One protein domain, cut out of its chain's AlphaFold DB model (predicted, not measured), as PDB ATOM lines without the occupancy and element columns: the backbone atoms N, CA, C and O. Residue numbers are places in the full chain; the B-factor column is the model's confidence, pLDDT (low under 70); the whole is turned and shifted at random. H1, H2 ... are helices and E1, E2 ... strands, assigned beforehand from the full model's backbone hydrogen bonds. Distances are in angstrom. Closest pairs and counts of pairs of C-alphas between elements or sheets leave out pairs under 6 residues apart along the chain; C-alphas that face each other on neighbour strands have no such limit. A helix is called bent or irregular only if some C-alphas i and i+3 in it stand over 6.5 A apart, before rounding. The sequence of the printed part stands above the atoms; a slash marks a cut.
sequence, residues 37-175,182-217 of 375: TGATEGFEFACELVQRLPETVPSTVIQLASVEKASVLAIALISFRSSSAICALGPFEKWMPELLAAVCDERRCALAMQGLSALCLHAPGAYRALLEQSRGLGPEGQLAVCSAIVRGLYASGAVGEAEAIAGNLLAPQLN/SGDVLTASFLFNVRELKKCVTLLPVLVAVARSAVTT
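What this domain is: This is residues 37 to 175 and 182 to 217 of the 375 residues of an uncharacterized protein of Trypanosoma vivax (strain Y486) (UniProt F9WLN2). This is an elongated body of helices laid one against the next, H3, H6, H8 and H9 in turn, with H1 and H2 packed on H3 at one end and H11 crossing H9 at the other. H6 and H8 make the core; H5 and H7 pack on one side of it, while H10 and the small hairpin of E1 and E2 pack on the other. The printed part has 175 residues, with eleven named helices and two named strands in the order H1 to H10, E1, E2, H11; the sheet, E1 - E2, is antiparallel, and the class is mostly helix. The whole is compact, with a radius of gyration of the C-alphas of 15.5 A and spans of 53 by 31 by 27 A.

How they stand to each other: Begin at the sheet, where E1, residues 190 to 194, and E2, residues 197 to 201, form an antiparallel hairpin at 146 degrees. Look there for N 192 and O 199, 2.9 A apart, and N 199 and O 192, 2.8 A apart, both within hydrogen-bond range. Find H3, residues 72 to 80, which has 6 pairs of C-alphas within 8 A of E1; the closest C-alphas of the two are those of Phe 80 and Asn 193, 4.6 A apart. H6, residues 109 to 122, comes closest to E1 at the C-alphas of Gln 114 and Phe 190, 5.9 A apart. H3 and H6 touch at Ile 75 and Gly 115, closest C-alphas 5.0 A, the same way at a shallow tilt of 34.8 degrees, only just short of steep. The hub is H8, residues 139 to 156, which touches five helices. It touches H6 at Ser 117 and Gly 152, closest C-alphas 4.0 A. H7, residues 124 to 134, forms a helical hairpin with H8, opposite ways at a shallow tilt of 2 degrees, their closest C-alphas being those of Ser 134 and Gln 142, 5.8 A apart. H6, H7 and H8 are an up-and-down bundle, each running against the one before; H6 and H7 only just touch, with 3 pairs of C-alphas within 8 A, and only at the corner. H9, residues 159 to 173, touches H8 at Val 150 and Ala 162, closest C-alphas 4.7 A, and H11, residues 204 to 213, touches H9 about perpendicular, at 78 degrees, with C-alphas 167 and 210 closest at 5.6 A. H10, residues 182 to 187, touches H8 residues 140 to 147 alone, closest at C-alphas 144 and 185, 5.8 A. H5, residues 96 to 103, forms a helical hairpin with H6, closest at C-alphas 103 and 109, 4.1 A. H1, residues 40 to 51, and H2, residues 59 to 67, both touch H3, closest at C-alphas 47 and 76, 5.0 A, and 65 and 74, 4.5 A; H1 and H2 are apart. H4, residues 83 to 87, touches H3 only at the corner, closest at C-alphas 78 and 86, 5.8 A. Each O i to N i+4 pair is within hydrogen-bond range in H3, H4, H5, H6, H8, H10 and H11; it is 6 of 8 in H1, 4 of 5 in H2, 5 of 7 in H7 and 8 of 11 in H9.

Where its parts are: Find C-alpha 40 at (9.526, -34.949, -38.855), where H1 begins; it runs 17.9 A and is irregular, C-alphas 41 and 44 being 7.4 A apart. Find C-alpha 139 at (-1.516, -14.751, -33.508); from there H8, the longest helix, runs 25.7 A. H6 and H9 each run 20.1 A, H7 16.2 A. H7 and H9 are only just irregular: C-alphas 125 and 128 are 6.6 A apart, and 168 and 171 6.7 A. H11 ends at C-alpha 213, (14.979, -4.216, -19.399).

The domain as a whole: The C-alphas of Thr 60 and Val 215 are the two farthest apart, 53.3 A. Residues 176 to 181 are not printed, and C-alphas 175 and 182 are 11.0 A apart across this cut. Of the links printed whole, H1 to H2 and H4 to H5 are short and the others tight. Mean pLDDT of the printed part is 87.0; residues 84 to 85, 175 and 182 are under 70.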
ATOM      1  N   THR A  37      10.478 -41.218 -46.459       86.19
ATOM      2  CA  THR A  37       9.597 -41.308 -45.280       86.19
ATOM      3  C   THR A  37       8.952 -39.976 -44.903       86.19
ATOM      4  O   THR A  37       7.825 -39.973 -44.412       86.19
ATOM      5  N   GLY A  38       9.654 -38.851 -45.087       81.44
ATOM      6  CA  GLY A  38       9.138 -37.507 -44.799       81.44
ATOM      7  C   GLY A  38       8.745 -37.240 -43.335       81.44
ATOM      8  O   GLY A  38       8.091 -36.235 -43.060       81.44
ATOM      9  N   ALA A  39       9.114 -38.123 -42.402       87.12
ATOM     10  CA  ALA A  39       8.717 -38.057 -40.997       87.12
ATOM     11  C   ALA A  39       9.540 -37.009 -40.230       87.12
ATOM     12  O   ALA A  39      10.774 -37.039 -40.261       87.12
ATOM     13  N   THR A  40       8.872 -36.081 -39.538       87.69
ATOM     14  CA  THR A  40       9.526 -34.949 -38.855       87.69
ATOM     15  C   THR A  40      10.387 -35.399 -37.675       87.69
ATOM     16  O   THR A  40      11.407 -34.777 -37.384       87.69
ATOM     17  N   GLU A  41      10.052 -36.541 -37.076       87.88
ATOM     18  CA  GLU A  41      10.810 -37.225 -36.027       87.88
ATOM     19  C   GLU A  41      12.220 -37.627 -36.497       87.88
ATOM     20  O   GLU A  41      13.148 -37.733 -35.698       87.88
ATOM     21  N   GLY A  42      12.414 -37.788 -37.811       88.50
ATOM     22  CA  GLY A  42      13.709 -38.092 -38.413       88.50
ATOM     23  C   GLY A  42      14.687 -36.913 -38.450       88.50
ATOM     24  O   GLY A  42      15.829 -37.099 -38.865       88.50
ATOM     25  N   PHE A  43      14.290 -35.706 -38.030       91.12
ATOM     26  CA  PHE A  43      15.108 -34.500 -38.182       91.12
ATOM     27  C   PHE A  43      16.493 -34.594 -37.538       91.12
ATOM     28  O   PHE A  43      17.491 -34.309 -38.197       91.12
ATOM     29  N   GLU A  44      16.593 -35.039 -36.285       89.19
ATOM     30  CA  GLU A  44      17.903 -35.133 -35.634       89.19
ATOM     31  C   GLU A  44      18.823 -36.151 -36.318       89.19
ATOM     32  O   GLU A  44      20.027 -35.915 -36.432       89.19
ATOM     33  N   PHE A  45      18.260 -37.248 -36.836       90.69
ATOM     34  CA  PHE A  45      19.020 -38.222 -37.616       90.69
ATOM     35  C   PHE A  45      19.474 -37.635 -38.957       90.69
ATOM     36  O   PHE A  45      20.621 -37.821 -39.358       90.69
ATOM     37  N   ALA A  46      18.613 -36.863 -39.627       91.81
ATOM     38  CA  ALA A  46      18.972 -36.153 -40.851       91.81
ATOM     39  C   ALA A  46      20.143 -35.187 -40.625       91.81
ATOM     40  O   ALA A  46      21.056 -35.133 -41.445       91.81
ATOM     41  N   CYS A  47      20.155 -34.463 -39.504       90.69
ATOM     42  CA  CYS A  47      21.258 -33.579 -39.131       90.69
ATOM     43  C   CYS A  47      22.584 -34.338 -38.980       90.69
ATOM     44  O   CYS A  47      23.605 -33.884 -39.492       90.69
ATOM     45  N   GLU A  48      22.575 -35.511 -38.340       88.69
ATOM     46  CA  GLU A  48      23.765 -36.365 -38.205       88.69
ATOM     47  C   GLU A  48      24.256 -36.899 -39.561       88.69
ATOM     48  O   GLU A  48      25.454 -36.857 -39.846       88.69
ATOM     49  N   LEU A  49      23.339 -37.330 -40.435       90.00
ATOM     50  CA  LEU A  49      23.672 -37.774 -41.793       90.00
ATOM     51  C   LEU A  49      24.301 -36.649 -42.622       90.00
ATOM     52  O   LEU A  49      25.314 -36.847 -43.290       90.00
ATOM     53  N   VAL A  50      23.717 -35.452 -42.564       90.06
ATOM     54  CA  VAL A  50      24.169 -34.275 -43.314       90.06
ATOM     55  C   VAL A  50      25.557 -33.803 -42.870       90.06
ATOM     56  O   VAL A  50      26.342 -33.335 -43.699       90.06
ATOM     57  N   GLN A  51      25.896 -33.941 -41.588       87.19
ATOM     58  CA  GLN A  51      27.241 -33.632 -41.093       87.19
ATOM     59  C   GLN A  51      28.312 -34.563 -41.672       87.19
ATOM     60  O   GLN A  51      29.432 -34.119 -41.899       87.19
ATOM     61  N   ARG A  52      27.976 -35.830 -41.947       86.31
ATOM     62  CA  ARG A  52      28.910 -36.807 -42.535       86.31
ATOM     63  C   ARG A  52      29.086 -36.658 -44.046       86.31
ATOM     64  O   ARG A  52      29.946 -37.318 -44.616       86.31
ATOM     65  N   LEU A  53      28.288 -35.816 -44.705       85.75
ATOM     66  CA  LEU A  53      28.474 -35.547 -46.129       85.75
ATOM     67  C   LEU A  53      29.803 -34.816 -46.381       85.75
ATOM     68  O   LEU A  53      30.174 -33.941 -45.588       85.75
ATOM     69  N   PRO A  54      30.468 -35.073 -47.522       82.00
ATOM     70  CA  PRO A  54      31.656 -34.322 -47.927       82.00
ATOM     71  C   PRO A  54      31.358 -32.821 -48.002       82.00
ATOM     72  O   PRO A  54      30.207 -32.431 -48.198       82.00
ATOM     73  N   GLU A  55      32.377 -31.963 -47.858       77.62
ATOM     74  CA  GLU A  55      32.231 -30.492 -47.883       77.62
ATOM     75  C   GLU A  55      31.384 -30.006 -49.066       77.62
ATOM     76  O   GLU A  55      30.442 -29.223 -48.898       77.62
ATOM     77  N   THR A  56      31.667 -30.554 -50.250       83.06
ATOM     78  CA  THR A  56      30.822 -30.380 -51.430       83.06
ATOM     79  C   THR A  56      29.667 -31.368 -51.370       83.06
ATOM     80  O   THR A  56      29.842 -32.562 -51.610       83.06
ATOM     81  N   VAL A  57      28.472 -30.862 -51.064       84.56
ATOM     82  CA  VAL A  57      27.265 -31.687 -50.980       84.56
ATOM     83  C   VAL A  57      26.974 -32.320 -52.349       84.56
ATOM     84  O   VAL A  57      26.898 -31.594 -53.345       84.56
ATOM     85  N   PRO A  58      26.774 -33.650 -52.429       87.19
ATOM     86  CA  PRO A  58      26.492 -34.323 -53.692       87.19
ATOM     87  C   PRO A  58      25.252 -33.756 -54.391       87.19
ATOM     88  O   PRO A  58      24.228 -33.500 -53.753       87.19
ATOM     89  N   SER A  59      25.309 -33.624 -55.719       87.50
ATOM     90  CA  SER A  59      24.220 -33.046 -56.524       87.50
ATOM     91  C   SER A  59      22.885 -33.766 -56.327       87.50
ATOM     92  O   SER A  59      21.842 -33.121 -56.285       87.50
ATOM     93  N   THR A  60      22.907 -35.084 -56.119       88.06
ATOM     94  CA  THR A  60      21.706 -35.867 -55.802       88.06
ATOM     95  C   THR A  60      21.047 -35.419 -54.497       88.06
ATOM     96  O   THR A  60      19.826 -35.332 -54.433       88.06
ATOM     97  N   VAL A  61      21.827 -35.097 -53.462       88.88
ATOM     98  CA  VAL A  61      21.288 -34.616 -52.179       88.88
ATOM     99  C   VAL A  61      20.671 -33.227 -52.353       88.88
ATOM    100  O   VAL A  61      19.570 -32.985 -51.867       88.88
ATOM    101  N   ILE A  62      21.330 -32.345 -53.114       88.31
ATOM    102  CA  ILE A  62      20.797 -31.016 -53.460       88.31
ATOM    103  C   ILE A  62      19.484 -31.125 -54.244       88.31
ATOM    104  O   ILE A  62      18.546 -30.379 -53.967       88.31
ATOM    105  N   GLN A  63      19.389 -32.061 -55.193       88.56
ATOM    106  CA  GLN A  63      18.169 -32.300 -55.968       88.56
ATOM    107  C   GLN A  63      17.014 -32.751 -55.070       88.56
ATOM    108  O   GLN A  63      15.946 -32.149 -55.139       88.56
ATOM    109  N   LEU A  64      17.237 -33.729 -54.186       89.38
ATOM    110  CA  LEU A  64      16.220 -34.212 -53.239       89.38
ATOM    111  C   LEU A  64      15.739 -33.097 -52.303       89.38
ATOM    112  O   LEU A  64      14.542 -32.884 -52.135       89.38
ATOM    113  N   ALA A  65      16.672 -32.327 -51.743       87.69
ATOM    114  CA  ALA A  65      16.360 -31.201 -50.868       87.69
ATOM    115  C   ALA A  65      15.701 -30.014 -51.592       87.69
ATOM    116  O   ALA A  65      15.143 -29.122 -50.956       87.69
ATOM    117  N   SER A  66      15.779 -29.968 -52.923       86.25
ATOM    118  CA  SER A  66      15.177 -28.895 -53.713       86.25
ATOM    119  C   SER A  66      13.715 -29.136 -54.070       86.25
ATOM    120  O   SER A  66      13.076 -28.184 -54.511       86.25
ATOM    121  N   VAL A  67      13.198 -30.354 -53.864       86.62
ATOM    122  CA  VAL A  67      11.803 -30.720 -54.158       86.62
ATOM    123  C   VAL A  67      10.823 -30.004 -53.227       86.62
ATOM    124  O   VAL A  67       9.827 -29.468 -53.698       86.62
ATOM    125  N   GLU A  68      11.115 -29.970 -51.924       87.94
ATOM    126  CA  GLU A  68      10.272 -29.340 -50.900       87.94
ATOM    127  C   GLU A  68      11.167 -28.640 -49.868       87.94
ATOM    128  O   GLU A  68      11.989 -29.276 -49.197       87.94
ATOM    129  N   LYS A  69      11.014 -27.320 -49.733       88.00
ATOM    130  CA  LYS A  69      11.847 -26.459 -48.876       88.00
ATOM    131  C   LYS A  69      11.495 -26.588 -47.400       88.00
ATOM    132  O   LYS A  69      12.352 -26.393 -46.545       88.00
ATOM    133  N   ALA A  70      10.263 -26.992 -47.101       89.19
ATOM    134  CA  ALA A  70       9.829 -27.341 -45.751       89.19
ATOM    135  C   ALA A  70      10.147 -28.802 -45.352       89.19
ATOM    136  O   ALA A  70       9.703 -29.256 -44.297       89.19
ATOM    137  N   SER A  71      10.897 -29.555 -46.171       92.25
ATOM    138  CA  SER A  71      11.235 -30.952 -45.872       92.25
ATOM    139  C   SER A  71      12.334 -31.091 -44.817       92.25
ATOM    140  O   SER A  71      13.205 -30.230 -44.660       92.25
ATOM    141  N   VAL A  72      12.343 -32.241 -44.137       93.19
ATOM    142  CA  VAL A  72      13.344 -32.596 -43.118       93.19
ATOM    143  C   VAL A  72      14.771 -32.477 -43.656       93.19
ATOM    144  O   VAL A  72      15.630 -31.888 -43.005       93.19
ATOM    145  N   LEU A  73      15.022 -32.998 -44.861       92.88
ATOM    146  CA  LEU A  73      16.345 -32.969 -45.481       92.88
ATOM    147  C   LEU A  73      16.787 -31.540 -45.817       92.88
ATOM    148  O   LEU A  73      17.926 -31.167 -45.539       92.88
ATOM    149  N   ALA A  74      15.890 -30.738 -46.396       92.12
ATOM    150  CA  ALA A  74      16.180 -29.354 -46.750       92.12
ATOM    151  C   ALA A  74      16.527 -28.528 -45.502       92.12
ATOM    152  O   ALA A  74      17.536 -27.820 -45.488       92.12
ATOM    153  N   ILE A  75      15.747 -28.690 -44.430       94.19
ATOM    154  CA  ILE A  75      15.936 -27.978 -43.164       94.19
ATOM    155  C   ILE A  75      17.192 -28.460 -42.422       94.19
ATOM    156  O   ILE A  75      17.927 -27.640 -41.868       94.19
ATOM    157  N   ALA A  76      17.507 -29.758 -42.464       93.12
ATOM    158  CA  ALA A  76      18.752 -30.296 -41.910       93.12
ATOM    159  C   ALA A  76      19.987 -29.734 -42.634       93.12
ATOM    160  O   ALA A  76      20.950 -29.331 -41.983       93.12
ATOM    161  N   LEU A  77      19.944 -29.631 -43.969       91.19
ATOM    162  CA  LEU A  77      21.025 -29.039 -44.765       91.19
ATOM    163  C   LEU A  77      21.292 -27.584 -44.384       91.19
ATOM    164  O   LEU A  77      22.437 -27.245 -44.094       91.19
ATOM    165  N   ILE A  78      20.262 -26.737 -44.326       90.69
ATOM    166  CA  ILE A  78      20.458 -25.330 -43.944       90.69
ATOM    167  C   ILE A  78      20.845 -25.171 -42.468       90.69
ATOM    168  O   ILE A  78      21.545 -24.227 -42.124       90.69
ATOM    169  N   SER A  79      20.445 -26.092 -41.588       90.62
ATOM    170  CA  SER A  79      20.783 -26.015 -40.160       90.62
ATOM    171  C   SER A  79      22.225 -26.447 -39.864       90.62
ATOM    172  O   SER A  79      22.816 -25.958 -38.901       90.62
ATOM    173  N   PHE A  80      22.800 -27.350 -40.673       87.44
ATOM    174  CA  PHE A  80      24.074 -28.016 -40.361       87.44
ATOM    175  C   PHE A  80      25.208 -27.844 -41.379       87.44
ATOM    176  O   PHE A  80      26.331 -28.278 -41.099       87.44
ATOM    177  N   ARG A  81      24.960 -27.214 -42.533       84.12
ATOM    178  CA  ARG A  81      25.981 -26.976 -43.567       84.12
ATOM    179  C   ARG A  81      26.378 -25.508 -43.679       84.12
ATOM    180  O   ARG A  81      25.655 -24.607 -43.263       84.12
ATOM    181  N   SER A  82      27.553 -25.287 -44.264       71.69
ATOM    182  CA  SER A  82      28.096 -23.963 -44.553       71.69
ATOM    183  C   SER A  82      27.268 -23.211 -45.600       71.69
ATOM    184  O   SER A  82      26.549 -23.804 -46.409       71.69
ATOM    185  N   SER A  83      27.425 -21.887 -45.635       70.62
ATOM    186  CA  SER A  83      26.683 -21.000 -46.539       70.62
ATOM    187  C   SER A  83      26.846 -21.353 -48.026       70.62
ATOM    188  O   SER A  83      25.919 -21.140 -48.799       70.62
ATOM    189  N   SER A  84      27.965 -21.965 -48.439       67.00
ATOM    190  CA  SER A  84      28.174 -22.402 -49.830       67.00
ATOM    191  C   SER A  84      27.247 -23.553 -50.244       67.00
ATOM    192  O   SER A  84      26.689 -23.527 -51.342       67.00
ATOM    193  N   ALA A  85      27.017 -24.528 -49.361       69.31
ATOM    194  CA  ALA A  85      26.062 -25.614 -49.594       69.31
ATOM    195  C   ALA A  85      24.614 -25.102 -49.638       69.31
ATOM    196  O   ALA A  85      23.776 -25.635 -50.362       69.31
ATOM    197  N   ILE A  86      24.333 -24.037 -48.890       72.19
ATOM    198  CA  ILE A  86      23.018 -23.400 -48.831       72.19
ATOM    199  C   ILE A  86      22.727 -22.616 -50.111       72.19
ATOM    200  O   ILE A  86      21.634 -22.742 -50.658       72.19
ATOM    201  N   CYS A  87      23.713 -21.895 -50.658       75.44
ATOM    202  CA  CYS A  87      23.573 -21.227 -51.955       75.44
ATOM    203  C   CYS A  87      23.190 -22.206 -53.080       75.44
ATOM    204  O   CYS A  87      22.432 -21.838 -53.979       75.44
ATOM    205  N   ALA A  88      23.652 -23.460 -53.014       73.88
ATOM    206  CA  ALA A  88      23.304 -24.494 -53.991       73.88
ATOM    207  C   ALA A  88      21.823 -24.921 -53.936       73.88
ATOM    208  O   ALA A  88      21.293 -25.411 -54.931       73.88
ATOM    209  N   LEU A  89      21.132 -24.706 -52.810       78.94
ATOM    210  CA  LEU A  89      19.701 -24.995 -52.663       78.94
ATOM    211  C   LEU A  89      18.799 -23.859 -53.177       78.94
ATOM    212  O   LEU A  89      17.570 -23.983 -53.156       78.94
ATOM    213  N   GLY A  90      19.388 -22.768 -53.667       80.00
ATOM    214  CA  GLY A  90      18.683 -21.635 -54.252       80.00
ATOM    215  C   GLY A  90      18.427 -20.478 -53.277       80.00
ATOM    216  O   GLY A  90      18.708 -20.582 -52.084       80.00
ATOM    217  N   PRO A  91      17.899 -19.357 -53.798       84.19
ATOM    218  CA  PRO A  91      17.732 -18.116 -53.046       84.19
ATOM    219  C   PRO A  91      16.737 -18.274 -51.891       84.19
ATOM    220  O   PRO A  91      15.713 -18.952 -52.032       84.19
ATOM    221  N   PHE A  92      17.031 -17.625 -50.764       81.19
ATOM    222  CA  PHE A  92      16.267 -17.734 -49.519       81.19
ATOM    223  C   PHE A  92      14.811 -17.288 -49.658       81.19
ATOM    224  O   PHE A  92      13.924 -17.864 -49.033       81.19
ATOM    225  N   GLU A  93      14.539 -16.341 -50.548       84.12
ATOM    226  CA  GLU A  93      13.204 -15.824 -50.838       84.12
ATOM    227  C   GLU A  93      12.244 -16.930 -51.298       84.12
ATOM    228  O   GLU A  93      11.047 -16.860 -51.032       84.12
ATOM    229  N   LYS A  94      12.760 -17.987 -51.942       86.50
ATOM    230  CA  LYS A  94      11.946 -19.126 -52.396       86.50
ATOM    231  C   LYS A  94      11.521 -20.062 -51.266       86.50
ATOM    232  O   LYS A  94      10.579 -20.818 -51.449       86.50
ATOM    233  N   TRP A  95      12.193 -20.022 -50.117       89.88
ATOM    234  CA  TRP A  95      11.872 -20.876 -48.970       89.88
ATOM    235  C   TRP A  95      10.743 -20.301 -48.117       89.88
ATOM    236  O   TRP A  95      10.008 -21.048 -47.474       89.88
ATOM    237  N   MET A  96      10.616 -18.971 -48.099       89.50
ATOM    238  CA  MET A  96       9.732 -18.268 -47.170       89.50
ATOM    239  C   MET A  96       8.260 -18.686 -47.298       89.50
ATOM    240  O   MET A  96       7.677 -18.998 -46.264       89.50
ATOM    241  N   PRO A  97       7.643 -18.763 -48.498       91.56
ATOM    242  CA  PRO A  97       6.221 -19.092 -48.598       91.56
ATOM    243  C   PRO A  97       5.896 -20.493 -48.066       91.56
ATOM    244  O   PRO A  97       4.925 -20.662 -47.331       91.56
ATOM    245  N   GLU A  98       6.729 -21.486 -48.393       93.19
ATOM    246  CA  GLU A  98       6.545 -22.872 -47.947       93.19
ATOM    247  C   GLU A  98       6.728 -23.011 -46.432       93.19
ATOM    248  O   GLU A  98       5.912 -23.648 -45.768       93.19
ATOM    249  N   LEU A  99       7.763 -22.380 -45.867       94.12
ATOM    250  CA  LEU A  99       8.009 -22.427 -44.426       94.12
ATOM    251  C   LEU A  99       6.925 -21.685 -43.639       94.12
ATOM    252  O   LEU A  99       6.456 -22.204 -42.631       94.12
ATOM    253  N   LEU A 100       6.482 -20.511 -44.100       93.75
ATOM    254  CA  LEU A 100       5.403 -19.762 -43.448       93.75
ATOM    255  C   LEU A 100       4.082 -20.543 -43.467       93.75
ATOM    256  O   LEU A 100       3.383 -20.570 -42.456       93.75
ATOM    257  N   ALA A 101       3.765 -21.227 -44.572       92.62
ATOM    258  CA  ALA A 101       2.604 -22.114 -44.633       92.62
ATOM    259  C   ALA A 101       2.742 -23.306 -43.667       92.62
ATOM    260  O   ALA A 101       1.791 -23.648 -42.964       92.62
ATOM    261  N   ALA A 102       3.933 -23.907 -43.586       92.81
ATOM    262  CA  ALA A 102       4.203 -25.054 -42.721       92.81
ATOM    263  C   ALA A 102       4.208 -24.713 -41.219       92.81
ATOM    264  O   ALA A 102       3.907 -25.582 -40.404       92.81
ATOM    265  N   VAL A 103       4.484 -23.461 -40.831       91.69
ATOM    266  CA  VAL A 103       4.369 -23.004 -39.431       91.69
ATOM    267  C   VAL A 103       2.928 -23.107 -38.911       91.69
ATOM    268  O   VAL A 103       2.711 -23.329 -37.721       91.69
ATOM    269  N   CYS A 104       1.927 -22.987 -39.784       87.38
ATOM    270  CA  CYS A 104       0.524 -23.119 -39.391       87.38
ATOM    271  C   CYS A 104       0.070 -24.579 -39.209       87.38
ATOM    272  O   CYS A 104      -0.961 -24.817 -38.574       87.38
ATOM    273  N   ASP A 105       0.826 -25.551 -39.725       89.00
ATOM    274  CA  ASP A 105       0.551 -26.982 -39.579       89.00
ATOM    275  C   ASP A 105       1.141 -27.506 -38.260       89.00
ATOM    276  O   ASP A 105       2.353 -27.483 -38.056       89.00
ATOM    277  N   GLU A 106       0.297 -28.027 -37.364       83.19
ATOM    278  CA  GLU A 106       0.714 -28.593 -36.069       83.19
ATOM    279  C   GLU A 106       1.834 -29.628 -36.183       83.19
ATOM    280  O   GLU A 106       2.737 -29.644 -35.350       83.19
ATOM    281  N   ARG A 107       1.810 -30.465 -37.224       85.81
ATOM    282  CA  ARG A 107       2.779 -31.558 -37.389       85.81
ATOM    283  C   ARG A 107       4.136 -31.067 -37.874       85.81
ATOM    284  O   ARG A 107       5.145 -31.738 -37.670       85.81
ATOM    285  N   ARG A 108       4.150 -29.918 -38.550       88.62
ATOM    286  CA  ARG A 108       5.333 -29.360 -39.215       88.62
ATOM    287  C   ARG A 108       5.839 -28.084 -38.554       88.62
ATOM    288  O   ARG A 108       6.948 -27.674 -38.866       88.62
ATOM    289  N   CYS A 109       5.093 -27.498 -37.618       91.00
ATOM    290  CA  CYS A 109       5.386 -26.195 -37.026       91.00
ATOM    291  C   CYS A 109       6.802 -26.111 -36.440       91.00
ATOM    292  O   CYS A 109       7.576 -25.248 -36.847       91.00
ATOM    293  N   ALA A 110       7.189 -27.047 -35.566       91.06
ATOM    294  CA  ALA A 110       8.521 -27.048 -34.958       91.06
ATOM    295  C   ALA A 110       9.646 -27.176 -36.002       91.06
ATOM    296  O   ALA A 110      10.645 -26.462 -35.933       91.06
ATOM    297  N   LEU A 111       9.459 -28.041 -37.007       93.75
ATOM    298  CA  LEU A 111      10.415 -28.220 -38.098       93.75
ATOM    299  C   LEU A 111      10.504 -26.957 -38.971       93.75
ATOM    300  O   LEU A 111      11.596 -26.482 -39.268       93.75
ATOM    301  N   ALA A 112       9.368 -26.368 -39.340       94.88
ATOM    302  CA  ALA A 112       9.312 -25.145 -40.131       94.88
ATOM    303  C   ALA A 112       9.955 -23.963 -39.392       94.88
ATOM    304  O   ALA A 112      10.720 -23.207 -39.987       94.88
ATOM    305  N   MET A 113       9.715 -23.841 -38.084       95.88
ATOM    306  CA  MET A 113      10.383 -22.859 -37.235       95.88
ATOM    307  C   MET A 113      11.901 -23.073 -37.193       95.88
ATOM    308  O   MET A 113      12.638 -22.107 -37.354       95.88
ATOM    309  N   GLN A 114      12.378 -24.311 -37.040       95.19
ATOM    310  CA  GLN A 114      13.803 -24.641 -37.142       95.19
ATOM    311  C   GLN A 114      14.380 -24.191 -38.496       95.19
ATOM    312  O   GLN A 114      15.458 -23.599 -38.545       95.19
ATOM    313  N   GLY A 115      13.638 -24.402 -39.588       94.75
ATOM    314  CA  GLY A 115      13.993 -23.910 -40.919       94.75
ATOM    315  C   GLY A 115      14.087 -22.386 -40.993       94.75
ATOM    316  O   GLY A 115      15.099 -21.857 -41.444       94.75
ATOM    317  N   LEU A 116      13.080 -21.665 -40.492       95.44
ATOM    318  CA  LEU A 116      13.083 -20.199 -40.423       95.44
ATOM    319  C   LEU A 116      14.239 -19.662 -39.570       95.44
ATOM    320  O   LEU A 116      14.899 -18.698 -39.958       95.44
ATOM    321  N   SER A 117      14.527 -20.299 -38.435       95.19
ATOM    322  CA  SER A 117      15.679 -19.949 -37.607       95.19
ATOM    323  C   SER A 117      16.994 -20.172 -38.345       95.19
ATOM    324  O   SER A 117      17.866 -19.309 -38.288       95.19
ATOM    325  N   ALA A 118      17.136 -21.278 -39.079       93.00
ATOM    326  CA  ALA A 118      18.321 -21.539 -39.890       93.00
ATOM    327  C   ALA A 118      18.472 -20.513 -41.027       93.00
ATOM    328  O   ALA A 118      19.577 -20.049 -41.292       93.00
ATOM    329  N   LEU A 119      17.376 -20.072 -41.651       92.19
ATOM    330  CA  LEU A 119      17.422 -18.969 -42.616       92.19
ATOM    331  C   LEU A 119      17.952 -17.679 -41.978       92.19
ATOM    332  O   LEU A 119      18.856 -17.055 -42.528       92.19
ATOM    333  N   CYS A 120      17.441 -17.299 -40.804       93.25
ATOM    334  CA  CYS A 120      17.912 -16.115 -40.079       93.25
ATOM    335  C   CYS A 120      19.341 -16.256 -39.532       93.25
ATOM    336  O   CYS A 120      20.007 -15.242 -39.332       93.25
ATOM    337  N   LEU A 121      19.828 -17.481 -39.319       91.88
ATOM    338  CA  LEU A 121      21.226 -17.731 -38.977       91.88
ATOM    339  C   LEU A 121      22.155 -17.342 -40.140       91.88
ATOM    340  O   LEU A 121      23.149 -16.652 -39.931       91.88
ATOM    341  N   HIS A 122      21.824 -17.763 -41.367       89.19
ATOM    342  CA  HIS A 122      22.686 -17.572 -42.546       89.19
ATOM    343  C   HIS A 122      22.442 -16.267 -43.302       89.19
ATOM    344  O   HIS A 122      23.355 -15.737 -43.932       89.19
ATOM    345  N   ALA A 123      21.227 -15.730 -43.234       89.38
ATOM    346  CA  ALA A 123      20.854 -14.436 -43.789       89.38
ATOM    347  C   ALA A 123      20.097 -13.611 -42.740       89.38
ATOM    348  O   ALA A 123      18.878 -13.447 -42.849       89.38
ATOM    349  N   PRO A 124      20.801 -13.035 -41.743       89.88
ATOM    350  CA  PRO A 124      20.173 -12.267 -40.672       89.88
ATOM    351  C   PRO A 124      19.225 -11.192 -41.196       89.88
ATOM    352  O   PRO A 124      18.123 -11.072 -40.684       89.88
ATOM    353  N   GLY A 125      19.577 -10.500 -42.288       89.69
ATOM    354  CA  GLY A 125      18.750  -9.458 -42.913       89.69
ATOM    355  C   GLY A 125      17.385  -9.911 -43.456       89.69
ATOM    356  O   GLY A 125      16.504  -9.065 -43.631       89.69
ATOM    357  N   ALA A 126      17.163 -11.213 -43.670       89.19
ATOM    358  CA  ALA A 126      15.893 -11.752 -44.168       89.19
ATOM    359  C   ALA A 126      14.737 -11.598 -43.163       89.19
ATOM    360  O   ALA A 126      13.566 -11.639 -43.553       89.19
ATOM    361  N   TYR A 127      15.044 -11.363 -41.880       93.06
ATOM    362  CA  TYR A 127      14.044 -11.253 -40.817       93.06
ATOM    363  C   TYR A 127      12.960 -10.207 -41.104       93.06
ATOM    364  O   TYR A 127      11.798 -10.427 -40.776       93.06
ATOM    365  N   ARG A 128      13.303  -9.081 -41.748       93.81
ATOM    366  CA  ARG A 128      12.337  -8.006 -42.045       93.81
ATOM    367  C   ARG A 128      11.265  -8.471 -43.019       93.81
ATOM    368  O   ARG A 128      10.086  -8.218 -42.799       93.81
ATOM    369  N   ALA A 129      11.680  -9.175 -44.070       91.62
ATOM    370  CA  ALA A 129      10.763  -9.727 -45.055       91.62
ATOM    371  C   ALA A 129       9.899 -10.841 -44.440       91.62
ATOM    372  O   ALA A 129       8.704 -10.898 -44.718       91.62
ATOM    373  N   LEU A 130      10.477 -11.679 -43.568       92.06
ATOM    374  CA  LEU A 130       9.732 -12.707 -42.832       92.06
ATOM    375  C   LEU A 130       8.672 -12.091 -41.912       92.06
ATOM    376  O   LEU A 130       7.519 -12.513 -41.951       92.06
ATOM    377  N   LEU A 131       9.037 -11.073 -41.126       92.69
ATOM    378  CA  LEU A 131       8.098 -10.365 -40.254       92.69
ATOM    379  C   LEU A 131       6.963  -9.726 -41.060       92.69
ATOM    380  O   LEU A 131       5.802  -9.883 -40.691       92.69
ATOM    381  N   GLU A 132       7.274  -9.059 -42.172       93.12
ATOM    382  CA  GLU A 132       6.263  -8.435 -43.032       93.12
ATOM    383  C   GLU A 132       5.273  -9.467 -43.587       93.12
ATOM    384  O   GLU A 132       4.062  -9.302 -43.446       93.12
ATOM    385  N   GLN A 133       5.773 -10.572 -44.145       91.25
ATOM    386  CA  GLN A 133       4.927 -11.638 -44.689       91.25
ATOM    387  C   GLN A 133       4.135 -12.374 -43.599       91.25
ATOM    388  O   GLN A 133       3.019 -12.827 -43.847       91.25
ATOM    389  N   SER A 134       4.660 -12.446 -42.372       92.25
ATOM    390  CA  SER A 134       3.968 -13.083 -41.247       92.25
ATOM    391  C   SER A 134       2.742 -12.313 -40.748       92.25
ATOM    392  O   SER A 134       1.899 -12.902 -40.077       92.25
ATOM    393  N   ARG A 135       2.576 -11.028 -41.104       90.56
ATOM    394  CA  ARG A 135       1.423 -10.209 -40.671       90.56
ATOM    395  C   ARG A 135       0.071 -10.775 -41.105       90.56
ATOM    396  O   ARG A 135      -0.932 -10.507 -40.453       90.56
ATOM    397  N   GLY A 136       0.045 -11.548 -42.191       87.06
ATOM    398  CA  GLY A 136      -1.156 -12.243 -42.660       87.06
ATOM    399  C   GLY A 136      -1.518 -13.497 -41.856       87.06
ATOM    400  O   GLY A 136      -2.597 -14.049 -42.058       87.06
ATOM    401  N   LEU A 137      -0.641 -13.963 -40.961       88.81
ATOM    402  CA  LEU A 137      -0.879 -15.134 -40.120       88.81
ATOM    403  C   LEU A 137      -1.689 -14.761 -38.873       88.81
ATOM    404  O   LEU A 137      -1.650 -13.621 -38.406       88.81
ATOM    405  N   GLY A 138      -2.387 -15.744 -38.297       86.44
ATOM    406  CA  GLY A 138      -3.013 -15.594 -36.981       86.44
ATOM    407  C   GLY A 138      -1.981 -15.428 -35.849       86.44
ATOM    408  O   GLY A 138      -0.794 -15.687 -36.066       86.44
ATOM    409  N   PRO A 139      -2.414 -15.051 -34.630       85.31
ATOM    410  CA  PRO A 139      -1.516 -14.751 -33.508       85.31
ATOM    411  C   PRO A 139      -0.506 -15.862 -33.192       85.31
ATOM    412  O   PRO A 139       0.675 -15.587 -33.012       85.31
ATOM    413  N   GLU A 140      -0.941 -17.125 -33.208       84.81
ATOM    414  CA  GLU A 140      -0.064 -18.276 -32.950       84.81
ATOM    415  C   GLU A 140       1.023 -18.436 -34.025       84.81
ATOM    416  O   GLU A 140       2.181 -18.709 -33.715       84.81
ATOM    417  N   GLY A 141       0.671 -18.217 -35.297       89.06
ATOM    418  CA  GLY A 141       1.625 -18.266 -36.406       89.06
ATOM    419  C   GLY A 141       2.630 -17.119 -36.340       89.06
ATOM    420  O   GLY A 141       3.824 -17.331 -36.542       89.06
ATOM    421  N   GLN A 142       2.176 -15.913 -35.987       89.81
ATOM    422  CA  GLN A 142       3.061 -14.764 -35.773       89.81
ATOM    423  C   GLN A 142       4.031 -15.008 -34.613       89.81
ATOM    424  O   GLN A 142       5.224 -14.733 -34.757       89.81
ATOM    425  N   LEU A 143       3.550 -15.573 -33.501       89.12
ATOM    426  CA  LEU A 143       4.382 -15.938 -32.355       89.12
ATOM    427  C   LEU A 143       5.455 -16.953 -32.757       89.12
ATOM    428  O   LEU A 143       6.629 -16.769 -32.428       89.12
ATOM    429  N   ALA A 144       5.080 -17.990 -33.508       91.88
ATOM    430  CA  ALA A 144       6.001 -19.007 -34.001       91.88
ATOM    431  C   ALA A 144       7.078 -18.431 -34.924       91.88
ATOM    432  O   ALA A 144       8.268 -18.682 -34.713       91.88
ATOM    433  N   VAL A 145       6.693 -17.585 -35.881       94.25
ATOM    434  CA  VAL A 145       7.650 -16.917 -36.773       94.25
ATOM    435  C   VAL A 145       8.582 -15.991 -35.994       94.25
ATOM    436  O   VAL A 145       9.796 -16.074 -36.164       94.25
ATOM    437  N   CYS A 146       8.058 -15.152 -35.095       93.31
ATOM    438  CA  CYS A 146       8.885 -14.246 -34.292       93.31
ATOM    439  C   CYS A 146       9.869 -15.031 -33.413       93.31
ATOM    440  O   CYS A 146      11.049 -14.697 -33.336       93.31
ATOM    441  N   SER A 147       9.403 -16.121 -32.805       93.56
ATOM    442  CA  SER A 147      10.205 -16.995 -31.947       93.56
ATOM    443  C   SER A 147      11.305 -17.716 -32.728       93.56
ATOM    444  O   SER A 147      12.408 -17.912 -32.218       93.56
ATOM    445  N   ALA A 148      11.031 -18.103 -33.974       95.56
ATOM    446  CA  ALA A 148      12.028 -18.667 -34.873       95.56
ATOM    447  C   ALA A 148      13.072 -17.621 -35.303       95.56
ATOM    448  O   ALA A 148      14.276 -17.888 -35.246       95.56
ATOM    449  N   ILE A 149      12.635 -16.415 -35.669       96.00
ATOM    450  CA  ILE A 149      13.519 -15.307 -36.049       96.00
ATOM    451  C   ILE A 149      14.479 -14.962 -34.910       96.00
ATOM    452  O   ILE A 149      15.684 -14.886 -35.138       96.00
ATOM    453  N   VAL A 150      13.971 -14.805 -33.683       95.44
ATOM    454  CA  VAL A 150      14.797 -14.461 -32.517       95.44
ATOM    455  C   VAL A 150      15.872 -15.516 -32.265       95.44
ATOM    456  O   VAL A 150      17.032 -15.154 -32.084       95.44
ATOM    457  N   ARG A 151      15.537 -16.813 -32.334       93.50
ATOM    458  CA  ARG A 151      16.537 -17.889 -32.202       93.50
ATOM    459  C   ARG A 151      17.603 -17.822 -33.296       93.50
ATOM    460  O   ARG A 151      18.784 -17.944 -32.989       93.50
ATOM    461  N   GLY A 152      17.207 -17.604 -34.552       94.25
ATOM    462  CA  GLY A 152      18.140 -17.521 -35.680       94.25
ATOM    463  C   GLY A 152      19.074 -16.309 -35.612       94.25
ATOM    464  O   GLY A 152      20.276 -16.441 -35.832       94.25
ATOM    465  N   LEU A 153      18.546 -15.137 -35.247       95.00
ATOM    466  CA  LEU A 153      19.335 -13.916 -35.046       95.00
ATOM    467  C   LEU A 153      20.280 -14.032 -33.848       95.00
ATOM    468  O   LEU A 153      21.440 -13.640 -33.932       95.00
ATOM    469  N   TYR A 154      19.814 -14.624 -32.749       92.94
ATOM    470  CA  TYR A 154      20.671 -14.890 -31.600       92.94
ATOM    471  C   TYR A 154      21.811 -15.849 -31.973       92.94
ATOM    472  O   TYR A 154      22.972 -15.580 -31.673       92.94
ATOM    473  N   ALA A 155      21.502 -16.920 -32.710       90.75
ATOM    474  CA  ALA A 155      22.491 -17.881 -33.187       90.75
ATOM    475  C   ALA A 155      23.520 -17.268 -34.160       90.75
ATOM    476  O   ALA A 155      24.673 -17.701 -34.165       90.75
ATOM    477  N   SER A 156      23.142 -16.257 -34.956       91.06
ATOM    478  CA  SER A 156      24.070 -15.541 -35.850       91.06
ATOM    479  C   SER A 156      24.922 -14.479 -35.152       91.06
ATOM    480  O   SER A 156      25.871 -13.972 -35.750       91.06
ATOM    481  N   GLY A 157      24.623 -14.155 -33.890       90.75
ATOM    482  CA  GLY A 157      25.296 -13.102 -33.128       90.75
ATOM    483  C   GLY A 157      24.672 -11.709 -33.277       90.75
ATOM    484  O   GLY A 157      25.194 -10.755 -32.704       90.75
ATOM    485  N   ALA A 158      23.541 -11.578 -33.979       92.69
ATOM    486  CA  ALA A 158      22.739 -10.353 -34.062       92.69
ATOM    487  C   ALA A 158      21.870 -10.174 -32.796       92.69
ATOM    488  O   ALA A 158      20.637 -10.161 -32.843       92.69
ATOM    489  N   VAL A 159      22.531 -10.115 -31.631       91.38
ATOM    490  CA  VAL A 159      21.881 -10.140 -30.307       91.38
ATOM    491  C   VAL A 159      20.966  -8.929 -30.105       91.38
ATOM    492  O   VAL A 159      19.845  -9.093 -29.630       91.38
ATOM    493  N   GLY A 160      21.394  -7.735 -30.525       91.62
ATOM    494  CA  GLY A 160      20.606  -6.509 -30.365       91.62
ATOM    495  C   GLY A 160      19.284  -6.545 -31.138       91.62
ATOM    496  O   GLY A 160      18.240  -6.163 -30.610       91.62
ATOM    497  N   GLU A 161      19.290  -7.057 -32.369       93.81
ATOM    498  CA  GLU A 161      18.074  -7.254 -33.157       93.81
ATOM    499  C   GLU A 161      17.170  -8.336 -32.556       93.81
ATOM    500  O   GLU A 161      15.950  -8.161 -32.518       93.81
ATOM    501  N   ALA A 162      17.753  -9.436 -32.066       93.88
ATOM    502  CA  ALA A 162      17.014 -10.509 -31.408       93.88
ATOM    503  C   ALA A 162      16.278 -10.002 -30.154       93.88
ATOM    504  O   ALA A 162      15.079 -10.243 -30.006       93.88
ATOM    505  N   GLU A 163      16.963  -9.246 -29.292       92.62
ATOM    506  CA  GLU A 163      16.386  -8.622 -28.096       92.62
ATOM    507  C   GLU A 163      15.317  -7.581 -28.445       92.62
ATOM    508  O   GLU A 163      14.246  -7.577 -27.840       92.62
ATOM    509  N   ALA A 164      15.548  -6.744 -29.462       91.50
ATOM    510  CA  ALA A 164      14.570  -5.751 -29.903       91.50
ATOM    511  C   ALA A 164      13.270  -6.403 -30.404       91.50
ATOM    512  O   ALA A 164      12.174  -5.950 -30.074       91.50
ATOM    513  N   ILE A 165      13.367  -7.481 -31.187       90.81
ATOM    514  CA  ILE A 165      12.195  -8.230 -31.664       90.81
ATOM    515  C   ILE A 165      11.500  -8.928 -30.494       90.81
ATOM    516  O   ILE A 165      10.274  -8.868 -30.385       90.81
ATOM    517  N   ALA A 166      12.261  -9.555 -29.598       89.06
ATOM    518  CA  ALA A 166      11.700 -10.230 -28.438       89.06
ATOM    519  C   ALA A 166      10.963  -9.254 -27.502       89.06
ATOM    520  O   ALA A 166       9.844  -9.545 -27.082       89.06
ATOM    521  N   GLY A 167      11.529  -8.075 -27.240       85.38
ATOM    522  CA  GLY A 167      10.896  -7.038 -26.425       85.38
ATOM    523  C   GLY A 167       9.657  -6.421 -27.069       85.38
ATOM    524  O   GLY A 167       8.658  -6.206 -26.387       85.38
ATOM    525  N   ASN A 168       9.687  -6.172 -28.381       84.44
ATOM    526  CA  ASN A 168       8.605  -5.462 -29.069       84.44
ATOM    527  C   ASN A 168       7.462  -6.367 -29.540       84.44
ATOM    528  O   ASN A 168       6.337  -5.891 -29.670       84.44
ATOM    529  N   LEU A 169       7.739  -7.642 -29.835       77.44
ATOM    530  CA  LEU A 169       6.768  -8.550 -30.451       77.44
ATOM    531  C   LEU A 169       6.469  -9.776 -29.584       77.44
ATOM    532  O   LEU A 169       5.301 -10.117 -29.429       77.44
ATOM    533  N   LEU A 170       7.476 -10.414 -28.976       74.44
ATOM    534  CA  LEU A 170       7.258 -11.653 -28.211       74.44
ATOM    535  C   LEU A 170       6.722 -11.399 -26.798       74.44
ATOM    536  O   LEU A 170       5.717 -11.985 -26.402       74.44
ATOM    537  N   ALA A 171       7.359 -10.511 -26.033       74.25
ATOM    538  CA  ALA A 171       6.959 -10.227 -24.655       74.25
ATOM    539  C   ALA A 171       5.519  -9.678 -24.530       74.25
ATOM    540  O   ALA A 171       4.808 -10.098 -23.617       74.25
ATOM    541  N   PRO A 172       5.017  -8.819 -25.440       72.88
ATOM    542  CA  PRO A 172       3.619  -8.389 -25.404       72.88
ATOM    543  C   PRO A 172       2.624  -9.518 -25.707       72.88
ATOM    544  O   PRO A 172       1.549  -9.551 -25.113       72.88
ATOM    545  N   GLN A 173       2.979 -10.458 -26.591       71.44
ATOM    546  CA  GLN A 173       2.133 -11.608 -26.946       71.44
ATOM    547  C   GLN A 173       2.031 -12.636 -25.809       71.44
ATOM    548  O   GLN A 173       1.040 -13.353 -25.709       71.44
ATOM    549  N   LEU A 174       3.002 -12.664 -24.894       70.81
ATOM    550  CA  LEU A 174       2.939 -13.470 -23.671       70.81
ATOM    551  C   LEU A 174       1.878 -12.985 -22.671       70.81
ATOM    552  O   LEU A 174       1.456 -13.754 -21.817       70.81
ATOM    553  N   ASN A 175       1.420 -11.734 -22.778       62.47
ATOM    554  CA  ASN A 175       0.440 -11.160 -21.852       62.47
ATOM    555  C   ASN A 175      -1.017 -11.450 -22.252       62.47
ATOM    556  O   ASN A 175      -1.944 -11.119 -21.508       62.47
ATOM    557  N   SER A 182       1.117 -21.668 -27.370       65.38
ATOM    558  CA  SER A 182       2.130 -20.619 -27.194       65.38
ATOM    559  C   SER A 182       3.325 -21.095 -26.361       65.38
ATOM    560  O   SER A 182       4.443 -20.638 -26.581       65.38
ATOM    561  N   GLY A 183       3.107 -22.038 -25.434       72.06
ATOM    562  CA  GLY A 183       4.160 -22.600 -24.586       72.06
ATOM    563  C   GLY A 183       5.194 -23.383 -25.391       72.06
ATOM    564  O   GLY A 183       6.371 -23.039 -25.352       72.06
ATOM    565  N   ASP A 184       4.745 -24.356 -26.187       78.75
ATOM    566  CA  ASP A 184       5.624 -25.261 -26.944       78.75
ATOM    567  C   ASP A 184       6.523 -24.506 -27.938       78.75
ATOM    568  O   ASP A 184       7.717 -24.778 -28.068       78.75
ATOM    569  N   VAL A 185       5.972 -23.490 -28.605       86.38
ATOM    570  CA  VAL A 185       6.698 -22.612 -29.537       86.38
ATOM    571  C   VAL A 185       7.825 -21.840 -28.841       86.38
ATOM    572  O   VAL A 185       8.914 -21.646 -29.399       86.38
ATOM    573  N   LEU A 186       7.581 -21.379 -27.616       86.75
ATOM    574  CA  LEU A 186       8.527 -20.562 -26.861       86.75
ATOM    575  C   LEU A 186       9.576 -21.399 -26.131       86.75
ATOM    576  O   LEU A 186      10.713 -20.951 -25.976       86.75
ATOM    577  N   THR A 187       9.230 -22.624 -25.746       85.88
ATOM    578  CA  THR A 187      10.122 -23.526 -25.009       85.88
ATOM    579  C   THR A 187      10.915 -24.460 -25.920       85.88
ATOM    580  O   THR A 187      11.898 -25.052 -25.477       85.88
ATOM    581  N   ALA A 188      10.563 -24.533 -27.210       87.00
ATOM    582  CA  ALA A 188      11.294 -25.317 -28.199       87.00
ATOM    583  C   ALA A 188      12.797 -24.984 -28.244       87.00
ATOM    584  O   ALA A 188      13.232 -23.830 -28.120       87.00
ATOM    585  N   SER A 189      13.582 -26.027 -28.488       87.31
ATOM    586  CA  SER A 189      15.036 -25.985 -28.608       87.31
ATOM    587  C   SER A 189      15.439 -26.313 -30.038       87.31
ATOM    588  O   SER A 189      14.974 -27.312 -30.581       87.31
ATOM    589  N   PHE A 190      16.288 -25.485 -30.647       90.06
ATOM    590  CA  PHE A 190      16.690 -25.631 -32.049       90.06
ATOM    591  C   PHE A 190      18.167 -25.947 -32.203       90.06
ATOM    592  O   PHE A 190      19.007 -25.451 -31.457       90.06
ATOM    593  N   LEU A 191      18.472 -26.792 -33.182       87.44
ATOM    594  CA  LEU A 191      19.787 -27.380 -33.381       87.44
ATOM    595  C   LEU A 191      20.482 -26.750 -34.585       87.44
ATOM    596  O   LEU A 191      19.937 -26.749 -35.685       87.44
ATOM    597  N   PHE A 192      21.705 -26.262 -34.399       85.56
ATOM    598  CA  PHE A 192      22.507 -25.649 -35.459       85.56
ATOM    599  C   PHE A 192      23.930 -26.189 -35.452       85.56
ATOM    600  O   PHE A 192      24.433 -26.616 -34.414       85.56
ATOM    601  N   ASN A 193      24.607 -26.099 -36.593       82.50
ATOM    602  CA  ASN A 193      26.060 -26.170 -36.647       82.50
ATOM    603  C   ASN A 193      26.638 -24.756 -36.688       82.50
ATOM    604  O   ASN A 193      26.553 -24.076 -37.710       82.50
ATOM    605  N   VAL A 194      27.222 -24.309 -35.580       73.62
ATOM    606  CA  VAL A 194      27.858 -22.994 -35.491       73.62
ATOM    607  C   VAL A 194      29.343 -23.210 -35.258       73.62
ATOM    608  O   VAL A 194      29.743 -23.643 -34.181       73.62
ATOM    609  N   ARG A 195      30.163 -22.878 -36.266       70.88
ATOM    610  CA  ARG A 195      31.628 -23.066 -36.238       70.88
ATOM    611  C   ARG A 195      32.031 -24.518 -35.943       70.88
ATOM    612  O   ARG A 195      32.846 -24.758 -35.063       70.88
ATOM    613  N   GLU A 196      31.419 -25.464 -36.657       72.19
ATOM    614  CA  GLU A 196      31.682 -26.914 -36.547       72.19
ATOM    615  C   GLU A 196      31.267 -27.549 -35.211       72.19
ATOM    616  O   GLU A 196      31.481 -28.739 -34.986       72.19
ATOM    617  N   LEU A 197      30.612 -26.779 -34.341       77.25
ATOM    618  CA  LEU A 197      30.039 -27.263 -33.098       77.25
ATOM    619  C   LEU A 197      28.521 -27.336 -33.227       77.25
ATOM    620  O   LEU A 197      27.852 -26.357 -33.579       77.25
ATOM    621  N   LYS A 198      27.965 -28.503 -32.886       81.88
ATOM    622  CA  LYS A 198      26.526 -28.654 -32.674       81.88
ATOM    623  C   LYS A 198      26.131 -27.766 -31.494       81.88
ATOM    624  O   LYS A 198      26.644 -27.933 -30.393       81.88
ATOM    625  N   LYS A 199      25.241 -26.808 -31.741       82.88
ATOM    626  CA  LYS A 199      24.697 -25.898 -30.735       82.88
ATOM    627  C   LYS A 199      23.194 -26.064 -30.627       82.88
ATOM    628  O   LYS A 199      22.492 -26.116 -31.636       82.88
ATOM    629  N   CYS A 200      22.714 -26.086 -29.390       87.38
ATOM    630  CA  CYS A 200      21.300 -26.035 -29.065       87.38
ATOM    631  C   CYS A 200      20.926 -24.618 -28.612       87.38
ATOM    632  O   CYS A 200      21.463 -24.117 -27.627       87.38
ATOM    633  N   VAL A 201      20.006 -23.972 -29.322       88.94
ATOM    634  CA  VAL A 201      19.597 -22.584 -29.084       88.94
ATOM    635  C   VAL A 201      18.158 -22.544 -28.586       88.94
ATOM    636  O   VAL A 201      17.246 -23.095 -29.205       88.94
ATOM    637  N   THR A 202      17.959 -21.848 -27.470       90.88
ATOM    638  CA  THR A 202      16.651 -21.596 -26.856       90.88
ATOM    639  C   THR A 202      16.391 -20.094 -26.777       90.88
ATOM    640  O   THR A 202      17.283 -19.282 -27.022       90.88
ATOM    641  N   LEU A 203      15.167 -19.706 -26.416       91.44
ATOM    642  CA  LEU A 203      14.840 -18.301 -26.164       91.44
ATOM    643  C   LEU A 203      15.283 -17.810 -24.778       91.44
ATOM    644  O   LEU A 203      15.166 -16.616 -24.510       91.44
ATOM    645  N   LEU A 204      15.793 -18.689 -23.904       90.56
ATOM    646  CA  LEU A 204      16.081 -18.359 -22.505       90.56
ATOM    647  C   LEU A 204      16.995 -17.131 -22.346       90.56
ATOM    648  O   LEU A 204      16.589 -16.216 -21.628       90.56
ATOM    649  N   PRO A 205      18.158 -17.031 -23.026       89.94
ATOM    650  CA  PRO A 205      19.051 -15.888 -22.831       89.94
ATOM    651  C   PRO A 205      18.397 -14.560 -23.230       89.94
ATOM    652  O   PRO A 205      18.464 -13.582 -22.489       89.94
ATOM    653  N   VAL A 206      17.700 -14.549 -24.371       90.50
ATOM    654  CA  VAL A 206      17.052 -13.346 -24.912       90.50
ATOM    655  C   VAL A 206      15.864 -12.925 -24.048       90.50
ATOM    656  O   VAL A 206      15.699 -11.743 -23.761       90.50
ATOM    657  N   LEU A 207      15.043 -13.875 -23.588       89.94
ATOM    658  CA  LEU A 207      13.899 -13.563 -22.728       89.94
ATOM    659  C   LEU A 207      14.333 -13.047 -21.355       89.94
ATOM    660  O   LEU A 207      13.676 -12.156 -20.822       89.94
ATOM    661  N   VAL A 208      15.443 -13.545 -20.800       89.69
ATOM    662  CA  VAL A 208      16.012 -12.998 -19.559       89.69
ATOM    663  C   VAL A 208      16.520 -11.571 -19.774       89.69
ATOM    664  O   VAL A 208      16.206 -10.700 -18.965       89.69
ATOM    665  N   ALA A 209      17.231 -11.301 -20.874       88.25
ATOM    666  CA  ALA A 209      17.695  -9.952 -21.206       88.25
ATOM    667  C   ALA A 209      16.525  -8.962 -21.353       88.25
ATOM    668  O   ALA A 209      16.509  -7.912 -20.711       88.25
ATOM    669  N   VAL A 210      15.488  -9.341 -22.105       85.44
ATOM    670  CA  VAL A 210      14.268  -8.536 -22.267       85.44
ATOM    671  C   VAL A 210      13.567  -8.298 -20.932       85.44
ATOM    672  O   VAL A 210      13.172  -7.170 -20.641       85.44
ATOM    673  N   ALA A 211      13.434  -9.332 -20.096       85.75
ATOM    674  CA  ALA A 211      12.797  -9.211 -18.790       85.75
ATOM    675  C   ALA A 211      13.553  -8.240 -17.864       85.75
ATOM    676  O   ALA A 211      12.923  -7.493 -17.121       85.75
ATOM    677  N   ARG A 212      14.891  -8.197 -17.943       83.88
ATOM    678  CA  ARG A 212      15.724  -7.258 -17.169       83.88
ATOM    679  C   ARG A 212      15.511  -5.801 -17.582       83.88
ATOM    680  O   ARG A 212      15.642  -4.911 -16.747       83.88
ATOM    681  N   SER A 213      15.223  -5.558 -18.857       79.50
ATOM    682  CA  SER A 213      14.979  -4.216 -19.399       79.50
ATOM    683  C   SER A 213      13.514  -3.778 -19.302       79.50
ATOM    684  O   SER A 213      13.211  -2.608 -19.533       79.50
ATOM    685  N   ALA A 214      12.601  -4.694 -18.977       76.56
ATOM    686  CA  ALA A 214      11.179  -4.407 -18.882       76.56
ATOM    687  C   ALA A 214      10.834  -3.653 -17.588       76.56
ATOM    688  O   ALA A 214      11.319  -3.970 -16.505       76.56
ATOM    689  N   VAL A 215       9.921  -2.680 -17.692       70.25
ATOM    690  CA  VAL A 215       9.397  -1.942 -16.526       70.25
ATOM    691  C   VAL A 215       8.576  -2.862 -15.615       70.25
ATOM    692  O   VAL A 215       8.594  -2.712 -14.395       70.25
ATOM    693  N   THR A 216       7.860  -3.826 -16.196       73.62
ATOM    694  CA  THR A 216       7.084  -4.837 -15.474       73.62
ATOM    695  C   THR A 216       7.288  -6.210 -16.104       73.62
ATOM    696  O   THR A 216       7.339  -6.352 -17.324       73.62
ATOM    697  N   THR A 217       7.403  -7.239 -15.263       80.62
ATOM    698  CA  THR A 217       7.503  -8.641 -15.696       80.62
ATOM    699  C   THR A 217       6.177  -9.346 -15.441       80.62
ATOM    700  O   THR A 217       5.633  -9.258 -14.339       80.62
TER     701      THR A 217